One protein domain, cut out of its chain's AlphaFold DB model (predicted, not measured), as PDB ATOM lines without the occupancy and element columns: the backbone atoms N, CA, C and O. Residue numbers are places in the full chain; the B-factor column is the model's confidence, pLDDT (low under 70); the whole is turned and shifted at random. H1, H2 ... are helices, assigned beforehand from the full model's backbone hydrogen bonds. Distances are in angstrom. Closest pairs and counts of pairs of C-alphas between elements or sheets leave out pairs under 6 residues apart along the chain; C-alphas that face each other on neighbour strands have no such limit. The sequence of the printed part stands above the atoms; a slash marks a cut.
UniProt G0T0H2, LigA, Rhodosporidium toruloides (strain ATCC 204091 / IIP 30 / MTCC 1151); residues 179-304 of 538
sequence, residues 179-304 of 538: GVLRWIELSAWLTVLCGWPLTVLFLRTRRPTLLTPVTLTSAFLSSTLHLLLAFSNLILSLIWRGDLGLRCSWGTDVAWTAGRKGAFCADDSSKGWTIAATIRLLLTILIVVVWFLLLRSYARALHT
ATOM      1  N   GLY A 179     173.188 236.777 231.484       68.44
ATOM      2  CA  GLY A 179     173.923 237.332 232.632       68.44
ATOM      3  C   GLY A 179     174.208 236.327 233.758       68.44
ATOM      4  O   GLY A 179     175.142 236.520 234.530       68.44
ATOM      5  N   VAL A 180     173.485 235.204 233.804       77.81
ATOM      6  CA  VAL A 180     173.769 234.080 234.715       77.81
ATOM      7  C   VAL A 180     175.195 233.544 234.528       77.81
ATOM      8  O   VAL A 180     175.887 233.295 235.509       77.81
ATOM      9  N   LEU A 181     175.687 233.452 233.285       75.88
ATOM     10  CA  LEU A 181     177.061 233.010 233.006       75.88
ATOM     11  C   LEU A 181     178.107 233.960 233.605       75.88
ATOM     12  O   LEU A 181     179.164 233.504 234.029       75.88
ATOM     13  N   ARG A 182     177.806 235.262 233.701       76.56
ATOM     14  CA  ARG A 182     178.702 236.254 234.318       76.56
ATOM     15  C   ARG A 182     178.758 236.135 235.822       76.56
ATOM     16  O   ARG A 182     179.831 236.277 236.392       76.56
ATOM     17  N   TRP A 183     177.624 235.856 236.451       83.25
ATOM     18  CA  TRP A 183     177.589 235.574 237.880       83.25
ATOM     19  C   TRP A 183     178.356 234.296 238.220       83.25
ATOM     20  O   TRP A 183     179.084 234.285 239.207       83.25
ATOM     21  N   ILE A 184     178.255 233.261 237.378       85.25
ATOM     22  CA  ILE A 184     179.042 232.025 237.518       85.25
ATOM     23  C   ILE A 184     180.539 232.302 237.318       85.25
ATOM     24  O   ILE A 184     181.366 231.826 238.088       85.25
ATOM     25  N   GLU A 185     180.909 233.090 236.308       83.50
ATOM     26  CA  GLU A 185     182.306 233.457 236.070       83.50
ATOM     27  C   GLU A 185     182.875 234.281 237.239       83.50
ATOM     28  O   GLU A 185     183.954 233.980 237.748       83.50
ATOM     29  N   LEU A 186     182.123 235.273 237.724       88.81
ATOM     30  CA  LEU A 186     182.497 236.096 238.873       88.81
ATOM     31  C   LEU A 186     182.651 235.250 240.145       88.81
ATOM     32  O   LEU A 186     183.633 235.410 240.869       88.81
ATOM     33  N   SER A 187     181.714 234.336 240.415       88.62
ATOM     34  CA  SER A 187     181.786 233.462 241.589       88.62
ATOM     35  C   SER A 187     182.970 232.499 241.506       88.62
ATOM     36  O   SER A 187     183.634 232.264 242.518       88.62
ATOM     37  N   ALA A 188     183.308 232.011 240.310       87.75
ATOM     38  CA  ALA A 188     184.490 231.192 240.081       87.75
ATOM     39  C   ALA A 188     185.778 231.977 240.396       87.75
ATOM     40  O   ALA A 188     186.620 231.496 241.160       87.75
ATOM     41  N   TRP A 189     185.905 233.215 239.904       88.38
ATOM     42  CA  TRP A 189     187.056 234.079 240.200       88.38
ATOM     43  C   TRP A 189     187.155 234.463 241.680       88.38
ATOM     44  O   TRP A 189     188.252 234.466 242.240       88.38
ATOM     45  N   LEU A 190     186.028 234.725 242.347       91.06
ATOM     46  CA  LEU A 190     185.993 234.958 243.793       91.06
ATOM     47  C   LEU A 190     186.418 233.712 244.578       91.06
ATOM     48  O   LEU A 190     187.208 233.817 245.512       91.06
ATOM     49  N   THR A 191     185.963 232.527 244.165       88.88
ATOM     50  CA  THR A 191     186.350 231.250 244.789       88.88
ATOM     51  C   THR A 191     187.855 231.014 244.674       88.88
ATOM     52  O   THR A 191     188.500 230.626 245.648       88.88
ATOM     53  N   VAL A 192     188.437 231.305 243.506       87.06
ATOM     54  CA  VAL A 192     189.892 231.310 243.310       87.06
ATOM     55  C   VAL A 192     190.564 232.293 244.267       87.06
ATOM     56  O   VAL A 192     191.559 231.936 244.899       87.06
ATOM     57  N   LEU A 193     190.024 233.512 244.398       90.06
ATOM     58  CA  LEU A 193     190.576 234.564 245.252       90.06
ATOM     59  C   LEU A 193     190.628 234.146 246.733       90.06
ATOM     60  O   LEU A 193     191.627 234.388 247.409       90.06
ATOM     61  N   CYS A 194     189.601 233.447 247.221       89.31
ATOM     62  CA  CYS A 194     189.517 232.969 248.605       89.31
ATOM     63  C   CYS A 194     190.658 232.015 249.007       89.31
ATOM     64  O   CYS A 194     190.977 231.915 250.191       89.31
ATOM     65  N   GLY A 195     191.303 231.330 248.054       84.38
ATOM     66  CA  GLY A 195     192.448 230.449 248.325       84.38
ATOM     67  C   GLY A 195     193.780 231.179 248.555       84.38
ATOM     68  O   GLY A 195     194.703 230.624 249.152       84.38
ATOM     69  N   TRP A 196     193.895 232.438 248.129       87.81
ATOM     70  CA  TRP A 196     195.163 233.177 248.132       87.81
ATOM     71  C   TRP A 196     195.755 233.505 249.506       87.81
ATOM     72  O   TRP A 196     196.981 233.416 249.635       87.81
ATOM     73  N   PRO A 197     194.969 233.847 250.547       89.00
ATOM     74  CA  PRO A 197     195.518 234.078 251.883       89.00
ATOM     75  C   PRO A 197     196.330 232.883 252.392       89.00
ATOM     76  O   PRO A 197     197.406 233.062 252.966       89.00
ATOM     77  N   LEU A 198     195.876 231.657 252.103       85.25
ATOM     78  CA  LEU A 198     196.601 230.435 252.445       85.25
ATOM     79  C   LEU A 198     197.933 230.357 251.693       85.25
ATOM     80  O   LEU A 198     198.970 230.122 252.314       85.25
ATOM     81  N   THR A 199     197.941 230.620 250.383       84.31
ATOM     82  CA  THR A 199     199.168 230.645 249.568       84.31
ATOM     83  C   THR A 199     200.187 231.657 250.101       84.31
ATOM     84  O   THR A 199     201.367 231.330 250.221       84.31
ATOM     85  N   VAL A 200     199.746 232.861 250.486       86.88
ATOM     86  CA  VAL A 200     200.618 233.897 251.067       86.88
ATOM     87  C   VAL A 200     201.193 233.451 252.412       86.88
ATOM     88  O   VAL A 200     202.396 233.592 252.642       86.88
ATOM     89  N   LEU A 201     200.365 232.875 253.290       86.06
ATOM     90  CA  LEU A 201     200.823 232.340 254.575       86.06
ATOM     91  C   LEU A 201     201.870 231.239 254.381       86.06
ATOM     92  O   LEU A 201     202.896 231.247 255.054       86.06
ATOM     93  N   PHE A 202     201.665 230.343 253.416       85.25
ATOM     94  CA  PHE A 202     202.608 229.277 253.081       85.25
ATOM     95  C   PHE A 202     203.935 229.782 252.515       85.25
ATOM     96  O   PHE A 202     204.997 229.314 252.919       85.25
ATOM     97  N   LEU A 203     203.913 230.777 251.632       84.56
ATOM     98  CA  LEU A 203     205.147 231.383 251.128       84.56
ATOM     99  C   LEU A 203     205.948 232.082 252.241       84.56
ATOM    100  O   LEU A 203     207.166 232.208 252.136       84.56
ATOM    101  N   ARG A 204     205.289 232.483 253.337       86.75
ATOM    102  CA  ARG A 204     205.947 233.020 254.538       86.75
ATOM    103  C   ARG A 204     206.477 231.943 255.491       86.75
ATOM    104  O   ARG A 204     207.283 232.277 256.365       86.75
ATOM    105  N   THR A 205     206.073 230.673 255.376       84.12
ATOM    106  CA  THR A 205     206.468 229.664 256.369       84.12
ATOM    107  C   THR A 205     207.952 229.318 256.286       84.12
ATOM    108  O   THR A 205     208.512 228.934 255.258       84.12
ATOM    109  N   ARG A 206     208.613 229.396 257.448       80.12
ATOM    110  CA  ARG A 206     210.014 228.994 257.628       80.12
ATOM    111  C   ARG A 206     210.190 227.539 258.069       80.12
ATOM    112  O   ARG A 206     211.321 227.086 258.235       80.12
ATOM    113  N   ARG A 207     209.126 226.741 258.145       79.62
ATOM    114  CA  ARG A 207     209.192 225.309 258.482       79.62
ATOM    115  C   ARG A 207     208.126 224.527 257.708       79.62
ATOM    116  O   ARG A 207     207.137 225.146 257.315       79.62
ATOM    117  N   PRO A 208     208.319 223.217 257.479       77.44
ATOM    118  CA  PRO A 208     207.242 222.366 256.995       77.44
ATOM    119  C   PRO A 208     206.128 222.381 258.045       77.44
ATOM    120  O   PRO A 208     206.342 222.025 259.201       77.44
ATOM    121  N   THR A 209     204.957 222.868 257.661       82.50
ATOM    122  CA  THR A 209     203.764 222.898 258.512       82.50
ATOM    123  C   THR A 209     202.641 222.123 257.838       82.50
ATOM    124  O   THR A 209     202.685 221.874 256.628       82.50
ATOM    125  N   LEU A 210     201.595 221.811 258.606       82.25
ATOM    126  CA  LEU A 210     200.335 221.254 258.097       82.25
ATOM    127  C   LEU A 210     199.671 222.143 257.026       82.25
ATOM    128  O   LEU A 210     198.801 221.676 256.301       82.25
ATOM    129  N   LEU A 211     200.114 223.397 256.869       81.69
ATOM    130  CA  LEU A 211     199.662 224.285 255.797       81.69
ATOM    131  C   LEU A 211     200.154 223.834 254.416       81.69
ATOM    132  O   LEU A 211     199.489 224.125 253.436       81.69
ATOM    133  N   THR A 212     201.272 223.108 254.317       84.50
ATOM    134  CA  THR A 212     201.857 222.666 253.034       84.50
ATOM    135  C   THR A 212     200.890 221.840 252.171       84.50
ATOM    136  O   THR A 212     200.712 222.182 251.003       84.50
ATOM    137  N   PRO A 213     200.235 220.775 252.682       86.00
ATOM    138  CA  PRO A 213     199.236 220.054 251.896       86.00
ATOM    139  C   PRO A 213     198.017 220.927 251.581       86.00
ATOM    140  O   PRO A 213     197.559 220.912 250.446       86.00
ATOM    141  N   VAL A 214     197.536 221.732 252.536       85.81
ATOM    142  CA  VAL A 214     196.359 222.604 252.358       85.81
ATOM    143  C   VAL A 214     196.590 223.659 251.271       85.81
ATOM    144  O   VAL A 214     195.695 223.977 250.492       85.81
ATOM    145  N   THR A 215     197.796 224.209 251.177       84.94
ATOM    146  CA  THR A 215     198.120 225.201 250.151       84.94
ATOM    147  C   THR A 215     198.342 224.580 248.793       84.94
ATOM    148  O   THR A 215     197.935 225.170 247.797       84.94
ATOM    149  N   LEU A 216     198.926 223.381 248.731       87.75
ATOM    150  CA  LEU A 216     199.034 222.634 247.484       87.75
ATOM    151  C   LEU A 216     197.659 222.199 246.967       87.75
ATOM    152  O   LEU A 216     197.424 222.305 245.765       87.75
ATOM    153  N   THR A 217     196.734 221.775 247.837       88.00
ATOM    154  CA  THR A 217     195.357 221.458 247.425       88.00
ATOM    155  C   THR A 217     194.596 222.706 246.997       88.00
ATOM    156  O   THR A 217     193.948 222.685 245.956       88.00
ATOM    157  N   SER A 218     194.725 223.820 247.724       86.12
ATOM    158  CA  SER A 218     194.131 225.101 247.325       86.12
ATOM    159  C   SER A 218     194.677 225.592 245.975       86.12
ATOM    160  O   SER A 218     193.900 225.949 245.089       86.12
ATOM    161  N   ALA A 219     195.995 225.526 245.763       87.56
ATOM    162  CA  ALA A 219     196.622 225.869 244.489       87.56
ATOM    163  C   ALA A 219     196.182 224.928 243.357       87.56
ATOM    164  O   ALA A 219     195.965 225.381 242.234       87.56
ATOM    165  N   PHE A 220     196.002 223.635 243.643       89.94
ATOM    166  CA  PHE A 220     195.483 222.654 242.691       89.94
ATOM    167  C   PHE A 220     194.028 222.944 242.293       89.94
ATOM    168  O   PHE A 220     193.710 222.959 241.104       89.94
ATOM    169  N   LEU A 221     193.154 223.235 243.260       89.00
ATOM    170  CA  LEU A 221     191.760 223.612 243.002       89.00
ATOM    171  C   LEU A 221     191.681 224.911 242.191       89.00
ATOM    172  O   LEU A 221     190.991 224.960 241.177       89.00
ATOM    173  N   SER A 222     192.459 225.923 242.581       88.56
ATOM    174  CA  SER A 222     192.578 227.190 241.853       88.56
ATOM    175  C   SER A 222     193.045 226.976 240.408       88.56
ATOM    176  O   SER A 222     192.434 227.488 239.471       88.56
ATOM    177  N   SER A 223     194.079 226.155 240.211       89.94
ATOM    178  CA  SER A 223     194.598 225.790 238.888       89.94
ATOM    179  C   SER A 223     193.553 225.077 238.033       89.94
ATOM    180  O   SER A 223     193.380 225.398 236.859       89.94
ATOM    181  N   THR A 224     192.825 224.135 238.632       90.00
ATOM    182  CA  THR A 224     191.751 223.392 237.964       90.00
ATOM    183  C   THR A 224     190.651 224.342 237.507       90.00
ATOM    184  O   THR A 224     190.191 224.252 236.375       90.00
ATOM    185  N   LEU A 225     190.277 225.304 238.349       88.75
ATOM    186  CA  LEU A 225     189.239 226.275 238.032       88.75
ATOM    187  C   LEU A 225     189.666 227.233 236.903       88.75
ATOM    188  O   LEU A 225     188.880 227.476 235.990       88.75
ATOM    189  N   HIS A 226     190.926 227.686 236.878       88.31
ATOM    190  CA  HIS A 226     191.472 228.449 235.744       88.31
ATOM    191  C   HIS A 226     191.428 227.654 234.431       88.31
ATOM    192  O   HIS A 226     191.053 228.193 233.389       88.31
ATOM    193  N   LEU A 227     191.803 226.371 234.476       91.19
ATOM    194  CA  LEU A 227     191.774 225.490 233.309       91.19
ATOM    195  C   LEU A 227     190.346 225.240 232.826       91.19
ATOM    196  O   LEU A 227     190.104 225.302 231.623       91.19
ATOM    197  N   LEU A 228     189.403 225.011 233.744       90.31
ATOM    198  CA  LEU A 228     187.988 224.853 233.415       90.31
ATOM    199  C   LEU A 228     187.439 226.109 232.741       90.31
ATOM    200  O   LEU A 228     186.827 225.992 231.688       90.31
ATOM    201  N   LEU A 229     187.726 227.306 233.262       86.50
ATOM    202  CA  LEU A 229     187.300 228.560 232.633       86.50
ATOM    203  C   LEU A 229     187.905 228.745 231.233       86.50
ATOM    204  O   LEU A 229     187.192 229.108 230.297       86.50
ATOM    205  N   ALA A 230     189.200 228.463 231.061       88.56
ATOM    206  CA  ALA A 230     189.856 228.552 229.756       88.56
ATOM    207  C   ALA A 230     189.282 227.536 228.750       88.56
ATOM    208  O   ALA A 230     189.050 227.870 227.586       88.56
ATOM    209  N   PHE A 231     189.006 226.312 229.204       90.88
ATOM    210  CA  PHE A 231     188.426 225.251 228.388       90.88
ATOM    211  C   PHE A 231     186.967 225.537 228.025       90.88
ATOM    212  O   PHE A 231     186.583 225.403 226.865       90.88
ATOM    213  N   SER A 232     186.166 226.014 228.980       86.38
ATOM    214  CA  SER A 232     184.813 226.502 228.727       86.38
ATOM    215  C   SER A 232     184.828 227.633 227.704       86.38
ATOM    216  O   SER A 232     184.023 227.601 226.778       86.38
ATOM    217  N   ASN A 233     185.767 228.584 227.783       83.94
ATOM    218  CA  ASN A 233     185.864 229.650 226.781       83.94
ATOM    219  C   ASN A 233     186.139 229.097 225.370       83.94
ATOM    220  O   ASN A 233     185.497 229.511 224.399       83.94
ATOM    221  N   LEU A 234     187.031 228.105 225.259       87.75
ATOM    222  CA  LEU A 234     187.297 227.413 223.997       87.75
ATOM    223  C   LEU A 234     186.054 226.683 223.471       87.75
ATOM    224  O   LEU A 234     185.689 226.888 222.316       87.75
ATOM    225  N   ILE A 235     185.361 225.895 224.298       87.81
ATOM    226  CA  ILE A 235     184.128 225.195 223.898       87.81
ATOM    227  C   ILE A 235     183.077 226.188 223.416       87.81
ATOM    228  O   ILE A 235     182.513 226.031 222.334       87.81
ATOM    229  N   LEU A 236     182.841 227.247 224.190       81.50
ATOM    230  CA  LEU A 236     181.881 228.278 223.825       81.50
ATOM    231  C   LEU A 236     182.268 228.941 222.494       81.50
ATOM    232  O   LEU A 236     181.380 229.407 221.782       81.50
ATOM    233  N   SER A 237     183.566 228.995 222.147       78.88
ATOM    234  CA  SER A 237     184.043 229.551 220.866       78.88
ATOM    235  C   SER A 237     183.747 228.661 219.670       78.88
ATOM    236  O   SER A 237     183.573 229.165 218.564       78.88
ATOM    237  N   LEU A 238     183.629 227.356 219.904       84.19
ATOM    238  CA  LEU A 238     183.268 226.381 218.886       84.19
ATOM    239  C   LEU A 238     181.747 226.299 218.710       84.19
ATOM    240  O   LEU A 238     181.275 226.244 217.576       84.19
ATOM    241  N   ILE A 239     180.988 226.327 219.813       84.38
ATOM    242  CA  ILE A 239     179.522 226.198 219.797       84.38
ATOM    243  C   ILE A 239     178.854 227.467 219.249       84.38
ATOM    244  O   ILE A 239     177.992 227.379 218.379       84.38
ATOM    245  N   TRP A 240     179.258 228.662 219.696       72.94
ATOM    246  CA  TRP A 240     178.637 229.932 219.275       72.94
ATOM    247  C   TRP A 240     179.257 230.535 218.018       72.94
ATOM    248  O   TRP A 240     179.452 231.746 217.918       72.94
ATOM    249  N   ARG A 241     179.547 229.692 217.028       70.31
ATOM    250  CA  ARG A 241     180.165 230.112 215.766       70.31
ATOM    251  C   ARG A 241     179.324 231.138 214.985       70.31
ATOM    252  O   ARG A 241     179.902 231.904 214.223       70.31
ATOM    253  N   GLY A 242     177.999 231.149 215.185       65.56
ATOM    254  CA  GLY A 242     177.043 232.049 214.520       65.56
ATOM    255  C   GLY A 242     176.613 233.294 215.315       65.56
ATOM    256  O   GLY A 242     176.073 234.217 214.720       65.56
ATOM    257  N   ASP A 243     176.899 233.368 216.621       67.81
ATOM    258  CA  ASP A 243     176.476 234.466 217.520       67.81
ATOM    259  C   ASP A 243     177.654 235.422 217.837       67.81
ATOM    260  O   ASP A 243     177.843 235.876 218.972       67.81
ATOM    261  N   LEU A 244     178.514 235.701 216.853       61.31
ATOM    262  CA  LEU A 244     179.766 236.447 217.062       61.31
ATOM    263  C   LEU A 244     179.532 237.893 217.531       61.31
ATOM    264  O   LEU A 244     180.218 238.347 218.445       61.31
ATOM    265  N   GLY A 245     178.495 238.567 217.020       61.38
ATOM    266  CA  GLY A 245     178.120 239.913 217.474       61.38
ATOM    267  C   GLY A 245     177.719 239.967 218.955       61.38
ATOM    268  O   GLY A 245     178.044 240.923 219.659       61.38
ATOM    269  N   LEU A 246     177.100 238.902 219.480       61.19
ATOM    270  CA  LEU A 246     176.802 238.794 220.911       61.19
ATOM    271  C   LEU A 246     178.085 238.564 221.721       61.19
ATOM    272  O   LEU A 246     178.239 239.157 222.786       61.19
ATOM    273  N   ARG A 247     179.051 237.790 221.207       62.62
ATOM    274  CA  ARG A 247     180.351 237.554 221.868       62.62
ATOM    275  C   ARG A 247     181.215 238.812 221.984       62.62
ATOM    276  O   ARG A 247     181.902 238.975 222.990       62.62
ATOM    277  N   CYS A 248     181.130 239.731 221.027       61.62
ATOM    278  CA  CYS A 248     181.788 241.040 221.104       61.62
ATOM    279  C   CYS A 248     181.379 241.823 222.352       61.62
ATOM    280  O   CYS A 248     182.222 242.327 223.092       61.62
ATOM    281  N   SER A 249     180.074 241.840 222.640       58.91
ATOM    282  CA  SER A 249     179.524 242.506 223.826       58.91
ATOM    283  C   SER A 249     179.868 241.796 225.138       58.91
ATOM    284  O   SER A 249     179.705 242.353 226.219       58.91
ATOM    285  N   TRP A 250     180.347 240.554 225.057       59.56
ATOM    286  CA  TRP A 250     180.657 239.749 226.224       59.56
ATOM    287  C   TRP A 250     182.046 240.086 226.777       59.56
ATOM    288  O   TRP A 250     182.230 240.043 227.985       59.56
ATOM    289  N   GLY A 251     183.037 240.473 225.978       54.75
ATOM    290  CA  GLY A 251     184.328 240.906 226.542       54.75
ATOM    291  C   GLY A 251     185.046 239.844 227.397       54.75
ATOM    292  O   GLY A 251     185.939 240.185 228.164       54.75
ATOM    293  N   THR A 252     184.692 238.553 227.276       53.00
ATOM    294  CA  THR A 252     185.465 237.452 227.892       53.00
ATOM    295  C   THR A 252     186.892 237.400 227.351       53.00
ATOM    296  O   THR A 252     187.779 236.918 228.051       53.00
ATOM    297  N   ASP A 253     187.131 237.958 226.160       53.44
ATOM    298  CA  ASP A 253     188.458 238.152 225.579       53.44
ATOM    299  C   ASP A 253     188.673 239.634 225.222       53.44
ATOM    300  O   ASP A 253     188.630 240.039 224.062       53.44
ATOM    301  N   VAL A 254     188.937 240.453 226.247       46.72
ATOM    302  CA  VAL A 254     189.331 241.876 226.124       46.72
ATOM    303  C   VAL A 254     190.519 242.074 225.167       46.72
ATOM    304  O   VAL A 254     190.669 243.134 224.568       46.72
ATOM    305  N   ALA A 255     191.337 241.036 224.961       45.56
ATOM    306  CA  ALA A 255     192.469 241.059 224.036       45.56
ATOM    307  C   ALA A 255     192.080 241.251 222.553       45.56
ATOM    308  O   ALA A 255     192.947 241.619 221.767       45.56
ATOM    309  N   TRP A 256     190.815 241.027 222.169       48.78
ATOM    310  CA  TRP A 256     190.356 241.108 220.768       48.78
ATOM    311  C   TRP A 256     189.222 242.108 220.530       48.78
ATOM    312  O   TRP A 256     188.748 242.273 219.406       48.78
ATOM    313  N   THR A 257     188.806 242.830 221.570       49.41
ATOM    314  CA  THR A 257     187.932 243.992 221.407       49.41
ATOM    315  C   THR A 257     188.780 245.195 220.995       49.41
ATOM    316  O   THR A 257     189.525 245.732 221.816       49.41
ATOM    317  N   ALA A 258     188.687 245.622 219.733       41.44
ATOM    318  CA  ALA A 258     189.372 246.812 219.237       41.44
ATOM    319  C   ALA A 258     188.494 248.068 219.430       41.44
ATOM    320  O   ALA A 258     187.279 248.052 219.235       41.44
ATOM    321  N   GLY A 259     189.117 249.186 219.823       45.59
ATOM    322  CA  GLY A 259     188.464 250.498 219.953       45.59
ATOM    323  C   GLY A 259     187.954 250.860 221.358       45.59
ATOM    324  O   GLY A 259     187.777 250.018 222.241       45.59
ATOM    325  N   ARG A 260     187.701 252.162 221.585       44.34
ATOM    326  CA  ARG A 260     187.103 252.668 222.835       44.34
ATOM    327  C   ARG A 260     185.729 252.008 223.013       44.34
ATOM    328  O   ARG A 260     184.809 252.335 222.274       44.34
ATOM    329  N   LYS A 261     185.590 251.146 224.031       50.12
ATOM    330  CA  LYS A 261     184.356 250.444 224.463       50.12
ATOM    331  C   LYS A 261     184.026 249.099 223.785       50.12
ATOM    332  O   LYS A 261     182.924 248.609 224.001       50.12
ATOM    333  N   GLY A 262     184.934 248.483 223.019       51.06
ATOM    334  CA  GLY A 262     184.673 247.164 222.410       51.06
ATOM    335  C   GLY A 262     183.519 247.160 221.402       51.06
ATOM    336  O   GLY A 262     182.836 246.155 221.238       51.06
ATOM    337  N   ALA A 263     183.290 248.305 220.752       49.72
ATOM    338  CA  ALA A 263     182.233 248.486 219.761       49.72
ATOM    339  C   ALA A 263     182.537 247.798 218.420       49.72
ATOM    340  O   ALA A 263     181.618 247.560 217.645       49.72
ATOM    341  N   PHE A 264     183.805 247.465 218.157       54.56
ATOM    342  CA  PHE A 264     184.231 246.788 216.939       54.56
ATOM    343  C   PHE A 264     185.046 245.548 217.304       54.56
ATOM    344  O   PHE A 264     186.107 245.631 217.926       54.56
ATOM    345  N   CYS A 265     184.538 244.379 216.930       60.09
ATOM    346  CA  CYS A 265     185.354 243.177 216.906       60.09
ATOM    347  C   CYS A 265     186.263 243.235 215.687       60.09
ATOM    348  O   CYS A 265     185.792 243.472 214.578       60.09
ATOM    349  N   ALA A 266     187.564 243.052 215.908       51.66
ATOM    350  CA  ALA A 266     188.502 242.872 214.814       51.66
ATOM    351  C   ALA A 266     188.182 241.524 214.150       51.66
ATOM    352  O   ALA A 266     188.482 240.473 214.709       51.66
ATOM    353  N   ASP A 267     187.512 241.601 213.004       55.59
ATOM    354  CA  ASP A 267     187.032 240.511 212.156       55.59
ATOM    355  C   ASP A 267     186.005 239.556 212.797       55.59
ATOM    356  O   ASP A 267     186.288 238.793 213.723       55.59
ATOM    357  N   ASP A 268     184.824 239.464 212.176       59.84
ATOM    358  CA  ASP A 268     183.791 238.443 212.435       59.84
ATOM    359  C   ASP A 268     184.245 237.017 212.042       59.84
ATOM    360  O   ASP A 268     183.446 236.104 211.815       59.84
ATOM    361  N   SER A 269     185.552 236.772 211.927       69.38
ATOM    362  CA  SER A 269     186.060 235.450 211.607       69.38
ATOM    363  C   SER A 269     186.045 234.587 212.872       69.38
ATOM    364  O   SER A 269     186.860 234.729 213.784       69.38
ATOM    365  N   SER A 270     185.129 233.616 212.924       72.94
ATOM    366  CA  SER A 270     185.106 232.597 213.992       72.94
ATOM    367  C   SER A 270     186.470 231.918 214.205       72.94
ATOM    368  O   SER A 270     186.789 231.498 215.314       72.94
ATOM    369  N   LYS A 271     187.303 231.863 213.155       80.75
ATOM    370  CA  LYS A 271     188.675 231.343 213.192       80.75
ATOM    371  C   LYS A 271     189.574 232.134 214.148       80.75
ATOM    372  O   LYS A 271     190.281 231.505 214.931       80.75
ATOM    373  N   GLY A 272     189.529 233.470 214.127       78.44
ATOM    374  CA  GLY A 272     190.339 234.311 215.018       78.44
ATOM    375  C   GLY A 272     190.024 234.054 216.493       78.44
ATOM    376  O   GLY A 272     190.925 233.805 217.292       78.44
ATOM    377  N   TRP A 273     188.735 233.977 216.828       77.25
ATOM    378  CA  TRP A 273     188.258 233.684 218.182       77.25
ATOM    379  C   TRP A 273     188.673 232.300 218.684       77.25
ATOM    380  O   TRP A 273     189.122 232.166 219.822       77.25
ATOM    381  N   THR A 274     188.565 231.266 217.846       84.06
ATOM    382  CA  THR A 274     189.023 229.918 218.213       84.06
ATOM    383  C   THR A 274     190.537 229.877 218.412       84.06
ATOM    384  O   THR A 274     191.007 229.260 219.369       84.06
ATOM    385  N   ILE A 275     191.316 230.554 217.559       83.88
ATOM    386  CA  ILE A 275     192.777 230.628 217.701       83.88
ATOM    387  C   ILE A 275     193.141 231.340 219.009       83.88
ATOM    388  O   ILE A 275     193.943 230.820 219.783       83.88
ATOM    389  N   ALA A 276     192.508 232.473 219.309       81.06
ATOM    390  CA  ALA A 276     192.720 233.222 220.543       81.06
ATOM    391  C   ALA A 276     192.398 232.396 221.797       81.06
ATOM    392  O   ALA A 276     193.223 232.306 222.709       81.06
ATOM    393  N   ALA A 277     191.234 231.741 221.825       84.56
ATOM    394  CA  ALA A 277     190.839 230.872 222.929       84.56
ATOM    395  C   ALA A 277     191.813 229.691 223.097       84.56
ATOM    396  O   ALA A 277     192.149 229.316 224.221       84.56
ATOM    397  N   THR A 278     192.327 229.152 221.987       88.94
ATOM    398  CA  THR A 278     193.338 228.084 221.990       88.94
ATOM    399  C   THR A 278     194.665 228.572 222.574       88.94
ATOM    400  O   THR A 278     195.219 227.925 223.461       88.94
ATOM    401  N   ILE A 279     195.161 229.735 222.136       88.50
ATOM    402  CA  ILE A 279     196.389 230.352 222.666       88.50
ATOM    403  C   ILE A 279     196.236 230.624 224.165       88.50
ATOM    404  O   ILE A 279     197.130 230.298 224.945       88.50
ATOM    405  N   ARG A 280     195.087 231.161 224.587       86.44
ATOM    406  CA  ARG A 280     194.781 231.401 226.000       86.44
ATOM    407  C   ARG A 280     194.795 230.111 226.811       86.44
ATOM    408  O   ARG A 280     195.375 230.102 227.895       86.44
ATOM    409  N   LEU A 281     194.201 229.031 226.302       90.81
ATOM    410  CA  LEU A 281     194.229 227.725 226.960       90.81
ATOM    411  C   LEU A 281     195.667 227.211 227.113       90.81
ATOM    412  O   LEU A 281     196.059 226.837 228.215       90.81
ATOM    413  N   LEU A 282     196.472 227.257 226.047       93.19
ATOM    414  CA  LEU A 282     197.874 226.817 226.074       93.19
ATOM    415  C   LEU A 282     198.724 227.636 227.052       93.19
ATOM    416  O   LEU A 282     199.483 227.072 227.838       93.19
ATOM    417  N   LEU A 283     198.565 228.961 227.048       91.31
ATOM    418  CA  LEU A 283     199.263 229.861 227.963       91.31
ATOM    419  C   LEU A 283     198.828 229.635 229.417       91.31
ATOM    420  O   LEU A 283     199.670 229.610 230.311       91.31
ATOM    421  N   THR A 284     197.536 229.392 229.652       91.44
ATOM    422  CA  THR A 284     197.015 229.034 230.981       91.44
ATOM    423  C   THR A 284     197.622 227.719 231.467       91.44
ATOM    424  O   THR A 284     198.110 227.667 232.593       91.44
ATOM    425  N   ILE A 285     197.680 226.684 230.618       94.06
ATOM    426  CA  ILE A 285     198.334 225.403 230.939       94.06
ATOM    427  C   ILE A 285     199.805 225.628 231.297       94.06
ATOM    428  O   ILE A 285     200.260 225.146 232.332       94.06
ATOM    429  N   LEU A 286     200.543 226.390 230.484       94.56
ATOM    430  CA  LEU A 286     201.959 226.667 230.720       94.56
ATOM    431  C   LEU A 286     202.182 227.375 232.064       94.56
ATOM    432  O   LEU A 286     203.002 226.921 232.863       94.56
ATOM    433  N   ILE A 287     201.440 228.453 232.333       92.44
ATOM    434  CA  ILE A 287     201.552 229.220 233.583       92.44
ATOM    435  C   ILE A 287     201.207 228.340 234.785       92.44
ATOM    436  O   ILE A 287     201.959 228.325 235.758       92.44
ATOM    437  N   VAL A 288     200.115 227.574 234.711       91.81
ATOM    438  CA  VAL A 288     199.681 226.667 235.784       91.81
ATOM    439  C   VAL A 288     200.736 225.596 236.065       91.81
ATOM    440  O   VAL A 288     201.081 225.369 237.224       91.81
ATOM    441  N   VAL A 289     201.295 224.965 235.028       93.06
ATOM    442  CA  VAL A 289     202.334 223.935 235.183       93.06
ATOM    443  C   VAL A 289     203.591 224.527 235.816       93.06
ATOM    444  O   VAL A 289     204.094 223.972 236.792       93.06
ATOM    445  N   VAL A 290     204.081 225.666 235.317       94.31
ATOM    446  CA  VAL A 290     205.270 226.331 235.874       94.31
ATOM    447  C   VAL A 290     205.033 226.736 237.329       94.31
ATOM    448  O   VAL A 290     205.863 226.448 238.192       94.31
ATOM    449  N   TRP A 291     203.881 227.338 237.629       93.00
ATOM    450  CA  TRP A 291     203.515 227.737 238.986       93.00
ATOM    451  C   TRP A 291     203.455 226.538 239.943       93.00
ATOM    452  O   TRP A 291     204.057 226.574 241.019       93.00
ATOM    453  N   PHE A 292     202.822 225.436 239.532       90.31
ATOM    454  CA  PHE A 292     202.720 224.224 240.344       90.31
ATOM    455  C   PHE A 292     204.080 223.548 240.565       90.31
ATOM    456  O   PHE A 292     204.390 223.122 241.681       90.31
ATOM    457  N   LEU A 293     204.934 223.487 239.537       92.06
ATOM    458  CA  LEU A 293     206.298 222.964 239.661       92.06
ATOM    459  C   LEU A 293     207.130 223.789 240.649       92.06
ATOM    460  O   LEU A 293     207.852 223.213 241.466       92.06
ATOM    461  N   LEU A 294     206.989 225.117 240.632       92.06
ATOM    462  CA  LEU A 294     207.664 226.005 241.577       92.06
ATOM    463  C   LEU A 294     207.153 225.813 243.007       92.06
ATOM    464  O   LEU A 294     207.971 225.624 243.907       92.06
ATOM    465  N   LEU A 295     205.835 225.765 243.223       89.50
ATOM    466  CA  LEU A 295     205.250 225.490 244.542       89.50
ATOM    467  C   LEU A 295     205.690 224.128 245.087       89.50
ATOM    468  O   LEU A 295     206.064 224.010 246.254       89.50
ATOM    469  N   ARG A 296     205.730 223.106 244.229       90.62
ATOM    470  CA  ARG A 296     206.218 221.773 244.587       90.62
ATOM    471  C   ARG A 296     207.711 221.769 244.905       90.62
ATOM    472  O   ARG A 296     208.129 221.101 245.849       90.62
ATOM    473  N   SER A 297     208.523 222.498 244.140       89.75
ATOM    474  CA  SER A 297     209.960 222.638 244.409       89.75
ATOM    475  C   SER A 297     210.214 223.327 245.751       89.75
ATOM    476  O   SER A 297     211.065 222.883 246.522       89.75
ATOM    477  N   TYR A 298     209.410 224.345 246.075       89.19
ATOM    478  CA  TYR A 298     209.454 225.027 247.357       89.19
ATOM    479  C   TYR A 298     209.036 224.085 248.489       89.19
ATOM    480  O   TYR A 298     209.789 223.934 249.444       89.19
ATOM    481  N   ALA A 299     207.927 223.353 248.345       88.69
ATOM    482  CA  ALA A 299     207.497 222.349 249.319       88.69
ATOM    483  C   ALA A 299     208.577 221.279 249.574       88.69
ATOM    484  O   ALA A 299     208.867 220.950 250.721       88.69
ATOM    485  N   ARG A 300     209.250 220.783 248.527       88.69
ATOM    486  CA  ARG A 300     210.388 219.862 248.688       88.69
ATOM    487  C   ARG A 300     211.545 220.502 249.456       88.69
ATOM    488  O   ARG A 300     212.096 219.857 250.338       88.69
ATOM    489  N   ALA A 301     211.871 221.765 249.179       86.31
ATOM    490  CA  ALA A 301     212.899 222.509 249.912       86.31
ATOM    491  C   ALA A 301     212.515 222.801 251.380       86.31
ATOM    492  O   ALA A 301     213.389 223.036 252.213       86.31
ATOM    493  N   LEU A 302     211.220 222.791 251.720       85.06
ATOM    494  CA  LEU A 302     210.751 222.830 253.110       85.06
ATOM    495  C   LEU A 302     210.951 221.490 253.822       85.06
ATOM    496  O   LEU A 302     211.218 221.475 255.022       85.06
ATOM    497  N   HIS A 303     210.789 220.388 253.088       83.31
ATOM    498  CA  HIS A 303     210.849 219.028 253.614       83.31
ATOM    499  C   HIS A 303     212.240 218.399 253.586       83.31
ATOM    500  O   HIS A 303     212.411 217.363 254.219       83.31
ATOM    501  N   THR A 304     213.224 218.985 252.896       74.81
ATOM    502  CA  THR A 304     214.614 218.519 252.966       74.81
ATOM    503  C   THR A 304     215.085 218.565 254.422       74.81
ATOM    504  O   THR A 304     215.227 219.667 254.966       74.81
TER     505      THR A 304
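What this domain is: This is residues 179 to 304 of the 538 residues of the protein "LigA" of Rhodosporidium toruloides (strain ATCC 204091 / IIP 30 / MTCC 1151) (UniProt G0T0H2). Two long helices, H3 and H5, run side by side in opposite directions, while the shorter H1 and H2 follow one another along another side of H3. H4 and the loops of residues 251 to 269 gather loosely at the end where H3 stops and H5 starts. The printed part has 126 residues, with five named helices, H1 to H5 in chain order, and no named strand: all helix. It is loose, with a radius of gyration of the C-alphas of 18.2 A, and spans 54 by 27 by 25 A, only just a rod.

How they stand to each other: Start at H5, residues 270 to 303, the longest helix. It touches H3, residues 211 to 239, at a shallow tilt of 8 degrees, opposite ways; look at the closest C-alphas, Leu 234 and Ala 277, 5.1 A apart. H3 is the hub, touching three helices. Its residues 221 to 229 alone touch H1, residues 180 to 194, at a shallow tilt of 22 degrees, opposite ways, closest at the C-alphas of Val 192 and Ser 222, 5.1 A. Its residues 211 to 219 alone touch H2, residues 196 to 204, in a helical hairpin with a steep tilt of 43 degrees, closest at the C-alphas of Thr 199 and Thr 215, 5.6 A. H4, residues 244 to 250, is close to H5 but not clearly touching: the C-alphas of Leu 244 and Ser 270 are 7.3 A apart. H1 and H5 are apart. Each O i to N i+4 pair is within hydrogen-bond range in H1, H2, H3 and H5, and 2 of 3 in H4.

Where its parts are: Find C-alpha 270 at (185.106, 232.597, 213.992); from there H5 runs 49.2 A to C-alpha 303 at (210.849, 219.028, 253.614). H3 covers 41.3 A, H1 21.0 A, H2 12.5 A and H4 9.8 A. H1 begins at C-alpha 180, (173.769, 234.080, 234.715).

The domain as a whole: The C-alphas farthest apart, Gly 242 and Thr 304, are 55.4 A apart. The printed part has no cut. The link from H4 to H5 is long, 19 residues, and within it residues 257 to 258 pair antiparallel with 264 to 265. Mean pLDDT of the printed part is 79.1; residue 179 and residues 242 to 269 are under 70.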